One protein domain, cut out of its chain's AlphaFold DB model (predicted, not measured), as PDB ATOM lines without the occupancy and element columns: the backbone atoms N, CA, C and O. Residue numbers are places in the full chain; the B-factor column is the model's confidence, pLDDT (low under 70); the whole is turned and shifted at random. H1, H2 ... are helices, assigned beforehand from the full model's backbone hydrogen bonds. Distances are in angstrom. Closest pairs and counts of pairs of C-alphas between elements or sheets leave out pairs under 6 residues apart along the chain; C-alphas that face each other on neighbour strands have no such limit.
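What this domain is: This is residues 8 to 84 of the 161 residues of an uncharacterized protein of Bradyrhizobium lablabi (UniProt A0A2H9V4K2). The model is an open horseshoe of helices: H1 and the short H2 make one limb, the crossed pair H3 and H4 packs together at the closed end, and the long H5 runs back as the other limb. The middle between H1 and H5 is empty, H3 and H4 are the one pair of helices that touch, and residues 73 to 84 at the far end of H5 stick out free. The printed part has 77 residues with five named helices, in the order H1, H2, H3, H4, H5, and no named strand; the class is all helix, with 50 of the 77 residues in the helices. The whole is only just compact, close to loose, with a radius of gyration of the C-alphas of 13.7 A, and only just flat, spanning 43 by 30 by 16 A.

How they stand to each other: H1, residues 8 to 17, touches no helix. It is apart from H2, residues 24 to 29, which follows it after a short link of 6 residues. A short link of 8 residues joins H2 to H3, residues 38 to 45. H2 and H3 are close but not clearly touching: their closest C-alphas, those of Arg 27 and Glu 41, are 7.6 A apart. They run the same way at a steep tilt of 36 degrees, only just past shallow. Next along the printed part comes H4, residues 55 to 62, after a short link of 9 residues. H3 and H4 touch, with 12 pairs of C-alphas within 8 A; the closest are those of Ala 43 and Ala 59, 5.1 A apart. The lines of H3 and H4 stand about perpendicular, at 85 degrees, and their centres are 8.8 A apart. H4 and H5, residues 66 to 83, are joined by a tight link of 3 residues. They are close but not clearly touching, the closest C-alphas being those of Phe 62 and Val 68, 7.5 A apart. H4 and H5 run the same way at a steep tilt of 66 degrees, centre to centre 21.2 A. H1 is also apart from H3, H4 and H5; H2 is apart from H4 and H5, and H3 from H5. In H1, H2, H3, H4 and H5 every O i to N i+4 pair is within hydrogen-bond range.

Where its parts are: H1 begins at C-alpha 8, at (19.403, 36.702, 17.073), and measures 14.1 A from first to last C-alpha. H2 measures 8.8 A from Pro 24 to Lys 29. H3, from Leu 38 at (21.883, 41.350, 38.174) to Ile 45, is 10.4 A long between its end C-alphas. H4 covers 9.9 A from Phe 55 to Phe 62. H5 is the longest helix, with 18 residues and 25.2 A from Lys 66 to Ala 83, whose C-alpha is at (14.434, 53.289, 19.712).

The domain as a whole: The two C-alphas farthest apart are those of Lys 53 and Ser 84, at 42.7 A, while those of the first and last printed residues, Gln 8 and Ser 84, are 21.1 A apart. Residues 73 to 84, of which 73 to 83 belong to H5, stand free; without them the body of 65 residues spans 35 by 29 by 16 A. The printed part has no cut and no long link. The mean pLDDT of the printed part is 73.9; it is under 70 at residues 8 to 21, residue 73 and residues 76 to 84, and H1 has a mean of 44.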
ATOM      1  N   GLN A   8      18.669  35.743  16.254       46.88
ATOM      2  CA  GLN A   8      19.403  36.702  17.073       46.88
ATOM      3  C   GLN A   8      18.526  37.890  17.474       46.88
ATOM      4  O   GLN A   8      18.647  38.396  18.589       46.88
ATOM      5  N   LEU A   9      17.598  38.286  16.605       42.31
ATOM      6  CA  LEU A   9      16.674  39.392  16.824       42.31
ATOM      7  C   LEU A   9      15.533  38.982  17.765       42.31
ATOM      8  O   LEU A   9      15.187  39.742  18.664       42.31
ATOM      9  N   GLU A  10      15.028  37.745  17.664       46.28
ATOM     10  CA  GLU A  10      14.088  37.202  18.660       46.28
ATOM     11  C   GLU A  10      14.732  37.026  20.039       46.28
ATOM     12  O   GLU A  10      14.112  37.391  21.038       46.28
ATOM     13  N   ARG A  11      15.992  36.569  20.119       48.88
ATOM     14  CA  ARG A  11      16.729  36.536  21.395       48.88
ATOM     15  C   ARG A  11      16.948  37.935  21.956       48.88
ATOM     16  O   ARG A  11      16.714  38.153  23.139       48.88
ATOM     17  N   ALA A  12      17.340  38.901  21.126       42.78
ATOM     18  CA  ALA A  12      17.507  40.288  21.557       42.78
ATOM     19  C   ALA A  12      16.195  40.881  22.102       42.78
ATOM     20  O   ALA A  12      16.202  41.525  23.151       42.78
ATOM     21  N   CYS A  13      15.058  40.604  21.454       40.97
ATOM     22  CA  CYS A  13      13.735  41.002  21.936       40.97
ATOM     23  C   CYS A  13      13.331  40.281  23.232       40.97
ATOM     24  O   CYS A  13      12.770  40.914  24.123       40.97
ATOM     25  N   GLN A  14      13.645  38.990  23.379       44.47
ATOM     26  CA  GLN A  14      13.404  38.235  24.614       44.47
ATOM     27  C   GLN A  14      14.250  38.767  25.783       44.47
ATOM     28  O   GLN A  14      13.732  38.917  26.886       44.47
ATOM     29  N   HIS A  15      15.509  39.145  25.545       45.44
ATOM     30  CA  HIS A  15      16.372  39.762  26.560       45.44
ATOM     31  C   HIS A  15      15.950  41.195  26.925       45.44
ATOM     32  O   HIS A  15      16.079  41.591  28.085       45.44
ATOM     33  N   LEU A  16      15.402  41.957  25.971       44.53
ATOM     34  CA  LEU A  16      14.784  43.264  26.229       44.53
ATOM     35  C   LEU A  16      13.492  43.137  27.054       44.53
ATOM     36  O   LEU A  16      13.268  43.948  27.948       44.53
ATOM     37  N   ALA A  17      12.671  42.113  26.795       37.06
ATOM     38  CA  ALA A  17      11.400  41.883  27.487       37.06
ATOM     39  C   ALA A  17      11.554  41.233  28.879       37.06
ATOM     40  O   ALA A  17      10.750  41.508  29.765       37.06
ATOM     41  N   ALA A  18      12.583  40.404  29.090       44.88
ATOM     42  CA  ALA A  18      12.877  39.745  30.370       44.88
ATOM     43  C   ALA A  18      13.852  40.534  31.268       44.88
ATOM     44  O   ALA A  18      14.160  40.104  32.376       44.88
ATOM     45  N   GLY A  19      14.338  41.689  30.805       52.75
ATOM     46  CA  GLY A  19      15.223  42.561  31.569       52.75
ATOM     47  C   GLY A  19      16.595  41.946  31.829       52.75
ATOM     48  O   GLY A  19      16.925  41.708  32.977       52.75
ATOM     49  N   PHE A  20      17.399  41.714  30.784       59.62
ATOM     50  CA  PHE A  20      18.849  41.409  30.836       59.62
ATOM     51  C   PHE A  20      19.332  40.285  31.783       59.62
ATOM     52  O   PHE A  20      20.539  40.064  31.877       59.62
ATOM     53  N   ALA A  21      18.435  39.572  32.463       69.38
ATOM     54  CA  ALA A  21      18.772  38.525  33.409       69.38
ATOM     55  C   ALA A  21      19.204  37.263  32.659       69.38
ATOM     56  O   ALA A  21      18.579  36.867  31.671       69.38
ATOM     57  N   LEU A  22      20.259  36.617  33.149       77.81
ATOM     58  CA  LEU A  22      20.679  35.313  32.650       77.81
ATOM     59  C   LEU A  22      19.595  34.269  32.921       77.81
ATOM     60  O   LEU A  22      18.965  34.257  33.988       77.81
ATOM     61  N   THR A  23      19.423  33.363  31.962       83.38
ATOM     62  CA  THR A  23      18.593  32.171  32.155       83.38
ATOM     63  C   THR A  23      19.212  31.255  33.224       83.38
ATOM     64  O   THR A  23      20.428  31.302  33.446       83.38
ATOM     65  N   PRO A  24      18.423  30.392  33.890       81.88
ATOM     66  CA  PRO A  24      18.949  29.470  34.902       81.88
ATOM     67  C   PRO A  24      20.101  28.591  34.386       81.88
ATOM     68  O   PRO A  24      21.107  28.430  35.073       81.88
ATOM     69  N   GLU A  25      20.007  28.112  33.144       83.00
ATOM     70  CA  GLU A  25      21.049  27.301  32.499       83.00
ATOM     71  C   GLU A  25      22.354  28.084  32.270       83.00
ATOM     72  O   GLU A  25      23.457  27.550  32.393       83.00
ATOM     73  N   GLU A  26      22.256  29.371  31.926       82.94
ATOM     74  CA  GLU A  26      23.425  30.232  31.730       82.94
ATOM     75  C   GLU A  26      24.082  30.629  33.051       82.94
ATOM     76  O   GLU A  26      25.304  30.797  33.094       82.94
ATOM     77  N   ARG A  27      23.296  30.756  34.127       83.94
ATOM     78  CA  ARG A  27      23.824  30.955  35.483       83.94
ATOM     79  C   ARG A  27      24.642  29.749  35.916       83.94
ATOM     80  O   ARG A  27      25.783  29.919  36.337       83.94
ATOM     81  N   GLU A  28      24.097  28.550  35.736       85.06
ATOM     82  CA  GLU A  28      24.763  27.303  36.107       85.06
ATOM     83  C   GLU A  28      26.078  27.112  35.339       85.06
ATOM     84  O   GLU A  28      27.125  26.899  35.951       85.06
ATOM     85  N   LYS A  29      26.073  27.323  34.015       86.25
ATOM     86  CA  LYS A  29      27.295  27.283  33.184       86.25
ATOM     87  C   LYS A  29      28.380  28.257  33.644       86.25
ATOM     88  O   LYS A  29      29.557  28.028  33.382       86.25
ATOM     89  N   ARG A  30      27.992  29.357  34.287       82.56
ATOM     90  CA  ARG A  30      28.899  30.389  34.804       82.56
ATOM     91  C   ARG A  30      29.209  30.215  36.293       82.56
ATOM     92  O   ARG A  30      29.937  31.035  36.834       82.56
ATOM     93  N   GLY A  31      28.688  29.185  36.960       86.00
ATOM     94  CA  GLY A  31      28.891  28.973  38.397       86.00
ATOM     95  C   GLY A  31      28.197  30.015  39.282       86.00
ATOM     96  O   GLY A  31      28.640  30.273  40.399       86.00
ATOM     97  N   LEU A  32      27.132  30.647  38.783       85.50
ATOM     98  CA  LEU A  32      26.320  31.602  39.533       85.50
ATOM     99  C   LEU A  32      25.204  30.887  40.301       85.50
ATOM    100  O   LEU A  32      24.611  29.924  39.821       85.50
ATOM    101  N   SER A  33      24.881  31.411  41.485       85.00
ATOM    102  CA  SER A  33      23.715  30.975  42.261       85.00
ATOM    103  C   SER A  33      22.410  31.237  41.499       85.00
ATOM    104  O   SER A  33      22.300  32.217  40.759       85.00
ATOM    105  N   ALA A  34      21.383  30.421  41.754       82.50
ATOM    106  CA  ALA A  34      20.024  30.669  41.271       82.50
ATOM    107  C   ALA A  34      19.480  32.038  41.730       82.50
ATOM    108  O   ALA A  34      18.711  32.664  41.005       82.50
ATOM    109  N   GLU A  35      19.942  32.525  42.886       83.50
ATOM    110  CA  GLU A  35      19.580  33.820  43.478       83.50
ATOM    111  C   GLU A  35      20.582  34.943  43.154       83.50
ATOM    112  O   GLU A  35      20.592  35.980  43.820       83.50
ATOM    113  N   ALA A  36      21.471  34.745  42.173       82.25
ATOM    114  CA  ALA A  36      22.444  35.765  41.795       82.25
ATOM    115  C   ALA A  36      21.748  37.073  41.395       82.25
ATOM    116  O   ALA A  36      20.775  37.102  40.642       82.25
ATOM    117  N   THR A  37      22.273  38.183  41.903       85.06
ATOM    118  CA  THR A  37      21.777  39.513  41.555       85.06
ATOM    119  C   THR A  37      22.231  39.906  40.150       85.06
ATOM    120  O   THR A  37      23.298  39.499  39.692       85.06
ATOM    121  N   LEU A  38      21.503  40.818  39.497       81.38
ATOM    122  CA  LEU A  38      21.883  41.350  38.174       81.38
ATOM    123  C   LEU A  38      23.313  41.925  38.132       81.38
ATOM    124  O   LEU A  38      23.970  41.911  37.094       81.38
ATOM    125  N   LYS A  39      23.826  42.422  39.267       81.31
ATOM    126  CA  LYS A  39      25.204  42.929  39.377       81.31
ATOM    127  C   LYS A  39      26.243  41.807  39.356       81.31
ATOM    128  O   LYS A  39      27.301  41.973  38.759       81.31
ATOM    129  N   GLU A  40      25.949  40.689  40.011       84.94
ATOM    130  CA  GLU A  40      26.795  39.493  40.008       84.94
ATOM    131  C   GLU A  40      26.777  38.829  38.628       84.94
ATOM    132  O   GLU A  40      27.832  38.480  38.105       84.94
ATOM    133  N   GLU A  41      25.617  38.767  37.976       84.81
ATOM    134  CA  GLU A  41      25.510  38.303  36.589       84.81
ATOM    135  C   GLU A  41      26.345  39.161  35.631       84.81
ATOM    136  O   GLU A  41      27.167  38.636  34.880       84.81
ATOM    137  N   ALA A  42      26.205  40.490  35.699       80.38
ATOM    138  CA  ALA A  42      26.975  41.413  34.868       80.38
ATOM    139  C   ALA A  42      28.490  41.306  35.116       80.38
ATOM    140  O   ALA A  42      29.280  41.373  34.174       80.38
ATOM    141  N   ALA A  43      28.904  41.112  36.371       84.12
ATOM    142  CA  ALA A  43      30.302  40.908  36.733       84.12
ATOM    143  C   ALA A  43      30.866  39.598  36.159       84.12
ATOM    144  O   ALA A  43      31.962  39.602  35.598       84.12
ATOM    145  N   ALA A  44      30.106  38.501  36.241       85.50
ATOM    146  CA  ALA A  44      30.486  37.214  35.665       85.50
ATOM    147  C   ALA A  44      30.562  37.262  34.131       85.50
ATOM    148  O   ALA A  44      31.472  36.699  33.527       85.50
ATOM    149  N   ILE A  45      29.635  37.973  33.478       82.31
ATOM    150  CA  ILE A  45      29.697  38.240  32.031       82.31
ATOM    151  C   ILE A  45      30.939  39.073  31.692       82.31
ATOM    152  O   ILE A  45      31.613  38.799  30.702       82.31
ATOM    153  N   GLY A  46      31.274  40.042  32.545       78.94
ATOM    154  CA  GLY A  46      32.469  40.879  32.451       78.94
ATOM    155  C   GLY A  46      33.795  40.182  32.765       78.94
ATOM    156  O   GLY A  46      34.822  40.860  32.816       78.94
ATOM    157  N   GLY A  47      33.788  38.862  32.988       84.19
ATOM    158  CA  GLY A  47      34.987  38.046  33.179       84.19
ATOM    159  C   GLY A  47      35.504  37.972  34.617       84.19
ATOM    160  O   GLY A  47      36.628  37.521  34.825       84.19
ATOM    161  N   LEU A  48      34.730  38.413  35.615       86.88
ATOM    162  CA  LEU A  48      35.067  38.138  37.015       86.88
ATOM    163  C   LEU A  48      34.730  36.683  37.338       86.88
ATOM    164  O   LEU A  48      33.630  36.233  37.040       86.88
ATOM    165  N   ASP A  49      35.665  35.990  37.985       89.38
ATOM    166  CA  ASP A  49      35.499  34.604  38.418       89.38
ATOM    167  C   ASP A  49      34.442  34.493  39.537       89.38
ATOM    168  O   ASP A  49      34.677  35.003  40.641       89.38
ATOM    169  N   PRO A  50      33.297  33.827  39.290       88.31
ATOM    170  CA  PRO A  50      32.227  33.673  40.275       88.31
ATOM    171  C   PRO A  50      32.590  32.762  41.451       88.31
ATOM    172  O   PRO A  50      31.967  32.856  42.508       88.31
ATOM    173  N   SER A  51      33.619  31.921  41.301       88.56
ATOM    174  CA  SER A  51      34.098  31.021  42.356       88.56
ATOM    175  C   SER A  51      35.026  31.708  43.367       88.56
ATOM    176  O   SER A  51      35.282  31.180  44.454       88.56
ATOM    177  N   ALA A  52      35.513  32.913  43.055       89.12
ATOM    178  CA  ALA A  52      36.415  33.647  43.928       89.12
ATOM    179  C   ALA A  52      35.705  34.124  45.206       89.12
ATOM    180  O   ALA A  52      34.638  34.735  45.168       89.12
ATOM    181  N   LYS A  53      36.358  33.972  46.367       89.38
ATOM    182  CA  LYS A  53      35.820  34.434  47.665       89.38
ATOM    183  C   LYS A  53      35.478  35.935  47.680       89.38
ATOM    184  O   LYS A  53      34.564  36.355  48.381       89.38
ATOM    185  N   SER A  54      36.206  36.740  46.905       89.62
ATOM    186  CA  SER A  54      36.011  38.190  46.769       89.62
ATOM    187  C   SER A  54      35.035  38.583  45.652       89.62
ATOM    188  O   SER A  54      34.868  39.774  45.380       89.62
ATOM    189  N   PHE A  55      34.386  37.616  44.993       89.19
ATOM    190  CA  PHE A  55      33.521  37.857  43.841       89.19
ATOM    191  C   PHE A  55      32.412  38.863  44.144       89.19
ATOM    192  O   PHE A  55      32.277  39.841  43.419       89.19
ATOM    193  N   ARG A  56      31.672  38.692  45.246       85.88
ATOM    194  CA  ARG A  56      30.555  39.586  45.602       85.88
ATOM    195  C   ARG A  56      30.998  41.036  45.805       85.88
ATOM    196  O   ARG A  56      30.352  41.964  45.313       85.88
ATOM    197  N   ASP A  57      32.127  41.242  46.476       87.75
ATOM    198  CA  ASP A  57      32.684  42.579  46.711       87.75
ATOM    199  C   ASP A  57      33.203  43.209  45.415       87.75
ATOM    200  O   ASP A  57      33.017  44.405  45.165       87.75
ATOM    201  N   ASN A  58      33.818  42.398  44.555       87.06
ATOM    202  CA  ASN A  58      34.308  42.837  43.256       87.06
ATOM    203  C   ASN A  58      33.165  43.116  42.275       87.06
ATOM    204  O   ASN A  58      33.244  44.100  41.542       87.06
ATOM    205  N   ALA A  59      32.084  42.336  42.305       85.75
ATOM    206  CA  ALA A  59      30.876  42.544  41.516       85.75
ATOM    207  C   ALA A  59      30.173  43.852  41.901       85.75
ATOM    208  O   ALA A  59      29.781  44.626  41.028       85.75
ATOM    209  N   ARG A  60      30.112  44.178  43.202       85.19
ATOM    210  CA  ARG A  60      29.634  45.494  43.663       85.19
ATOM    211  C   ARG A  60      30.462  46.632  43.072       85.19
ATOM    212  O   ARG A  60      29.903  47.620  42.615       85.19
ATOM    213  N   LYS A  61      31.790  46.491  43.052       86.50
ATOM    214  CA  LYS A  61      32.713  47.503  42.507       86.50
ATOM    215  C   LYS A  61      32.741  47.531  40.979       86.50
ATOM    216  O   LYS A  61      33.102  48.555  40.404       86.50
ATOM    217  N   PHE A  62      32.353  46.442  40.320       82.25
ATOM    218  CA  PHE A  62      32.403  46.290  38.869       82.25
ATOM    219  C   PHE A  62      31.586  47.373  38.158       82.25
ATOM    220  O   PHE A  62      32.102  48.042  37.265       82.25
ATOM    221  N   THR A  63      30.369  47.645  38.639       71.06
ATOM    222  CA  THR A  63      29.489  48.687  38.084       71.06
ATOM    223  C   THR A  63      29.985  50.113  38.338       71.06
ATOM    224  O   THR A  63      29.539  51.047  37.680       71.06
ATOM    225  N   HIS A  64      30.904  50.305  39.289       79.31
ATOM    226  CA  HIS A  64      31.481  51.613  39.611       79.31
ATOM    227  C   HIS A  64      32.735  51.938  38.788       79.31
ATOM    228  O   HIS A  64      33.224  53.068  38.835       79.31
ATOM    229  N   ARG A  65      33.263  50.979  38.017       84.69
ATOM    230  CA  ARG A  65      34.409  51.221  37.135       84.69
ATOM    231  C   ARG A  65      34.012  52.215  36.045       84.69
ATOM    232  O   ARG A  65      33.046  51.989  35.320       84.69
ATOM    233  N   LYS A  66      34.796  53.289  35.903       83.25
ATOM    234  CA  LYS A  66      34.541  54.377  34.945       83.25
ATOM    235  C   LYS A  66      34.286  53.852  33.525       83.25
ATOM    236  O   LYS A  66      33.248  54.172  32.961       83.25
ATOM    237  N   ALA A  67      35.150  52.964  33.030       80.94
ATOM    238  CA  ALA A  67      35.032  52.374  31.695       80.94
ATOM    239  C   ALA A  67      33.733  51.571  31.487       80.94
ATOM    240  O   ALA A  67      33.124  51.642  30.426       80.94
ATOM    241  N   VAL A  68      33.274  50.833  32.507       79.94
ATOM    242  CA  VAL A  68      32.014  50.071  32.433       79.94
ATOM    243  C   VAL A  68      30.830  51.030  32.363       79.94
ATOM    244  O   VAL A  68      29.949  50.866  31.525       79.94
ATOM    245  N   ARG A  69      30.825  52.066  33.206       77.75
ATOM    246  CA  ARG A  69      29.757  53.071  33.233       77.75
ATOM    247  C   ARG A  69      29.671  53.861  31.926       77.75
ATOM    248  O   ARG A  69      28.572  54.066  31.424       77.75
ATOM    249  N   GLU A  70      30.810  54.283  31.385       76.88
ATOM    250  CA  GLU A  70      30.879  54.974  30.090       76.88
ATOM    251  C   GLU A  70      30.351  54.080  28.971       76.88
ATOM    252  O   GLU A  70      29.476  54.496  28.215       76.88
ATOM    253  N   ARG A  71      30.770  52.810  28.941       79.19
ATOM    254  CA  ARG A  71      30.298  51.872  27.925       79.19
ATOM    255  C   ARG A  71      28.797  51.598  28.009       79.19
ATOM    256  O   ARG A  71      28.133  51.506  26.980       79.19
ATOM    257  N   VAL A  72      28.247  51.475  29.217       79.81
ATOM    258  CA  VAL A  72      26.796  51.322  29.411       79.81
ATOM    259  C   VAL A  72      26.052  52.559  28.911       79.81
ATOM    260  O   VAL A  72      25.057  52.408  28.209       79.81
ATOM    261  N   ALA A  73      26.545  53.764  29.211       68.12
ATOM    262  CA  ALA A  73      25.934  55.005  28.742       68.12
ATOM    263  C   ALA A  73      25.952  55.117  27.206       68.12
ATOM    264  O   ALA A  73      24.940  55.481  26.614       68.12
ATOM    265  N   GLU A  74      27.054  54.740  26.551       70.62
ATOM    266  CA  GLU A  74      27.143  54.680  25.084       70.62
ATOM    267  C   GLU A  74      26.115  53.716  24.479       70.62
ATOM    268  O   GLU A  74      25.415  54.067  23.530       70.62
ATOM    269  N   ILE A  75      26.002  52.505  25.035       74.06
ATOM    270  CA  ILE A  75      25.052  51.490  24.560       74.06
ATOM    271  C   ILE A  75      23.614  51.967  24.769       74.06
ATOM    272  O   ILE A  75      22.786  51.814  23.876       74.06
ATOM    273  N   GLN A  76      23.313  52.566  25.921       68.62
ATOM    274  CA  GLN A  76      21.995  53.131  26.202       68.62
ATOM    275  C   GLN A  76      21.667  54.284  25.260       68.62
ATOM    276  O   GLN A  76      20.543  54.360  24.782       68.62
ATOM    277  N   TYR A  77      22.635  55.144  24.944       62.97
ATOM    278  CA  TYR A  77      22.447  56.228  23.987       62.97
ATOM    279  C   TYR A  77      22.203  55.700  22.568       62.97
ATOM    280  O   TYR A  77      21.265  56.133  21.907       62.97
ATOM    281  N   ALA A  78      22.985  54.718  22.111       65.62
ATOM    282  CA  ALA A  78      22.776  54.074  20.815       65.62
ATOM    283  C   ALA A  78      21.429  53.332  20.754       65.62
ATOM    284  O   ALA A  78      20.713  53.427  19.761       65.62
ATOM    285  N   GLY A  79      21.053  52.645  21.834       62.41
ATOM    286  CA  GLY A  79      19.754  51.992  21.978       62.41
ATOM    287  C   GLY A  79      18.603  52.993  21.978       62.41
ATOM    288  O   GLY A  79      17.615  52.774  21.290       62.41
ATOM    289  N   ALA A  80      18.749  54.122  22.672       54.97
ATOM    290  CA  ALA A  80      17.780  55.211  22.661       54.97
ATOM    291  C   ALA A  80      17.680  55.871  21.282       54.97
ATOM    292  O   ALA A  80      16.581  56.198  20.855       54.97
ATOM    293  N   ALA A  81      18.791  56.024  20.555       57.25
ATOM    294  CA  ALA A  81      18.793  56.531  19.187       57.25
ATOM    295  C   ALA A  81      18.099  55.558  18.214       57.25
ATOM    296  O   ALA A  81      17.311  55.992  17.381       57.25
ATOM    297  N   LEU A  82      18.320  54.247  18.350       60.69
ATOM    298  CA  LEU A  82      17.619  53.219  17.567       60.69
ATOM    299  C   LEU A  82      16.131  53.123  17.923       60.69
ATOM    300  O   LEU A  82      15.296  52.951  17.043       60.69
ATOM    301  N   ALA A  83      15.803  53.253  19.209       54.12
ATOM    302  CA  ALA A  83      14.434  53.289  19.712       54.12
ATOM    303  C   ALA A  83      13.758  54.652  19.496       54.12
ATOM    304  O   ALA A  83      12.558  54.783  19.742       54.12
ATOM    305  N   SER A  84      14.501  55.671  19.047       53.78
ATOM    306  CA  SER A  84      13.935  56.970  18.719       53.78
ATOM    307  C   SER A  84      13.113  56.832  17.440       53.78
ATOM    308  O   SER A  84      13.605  56.885  16.315       53.78
TER     309      SER A  84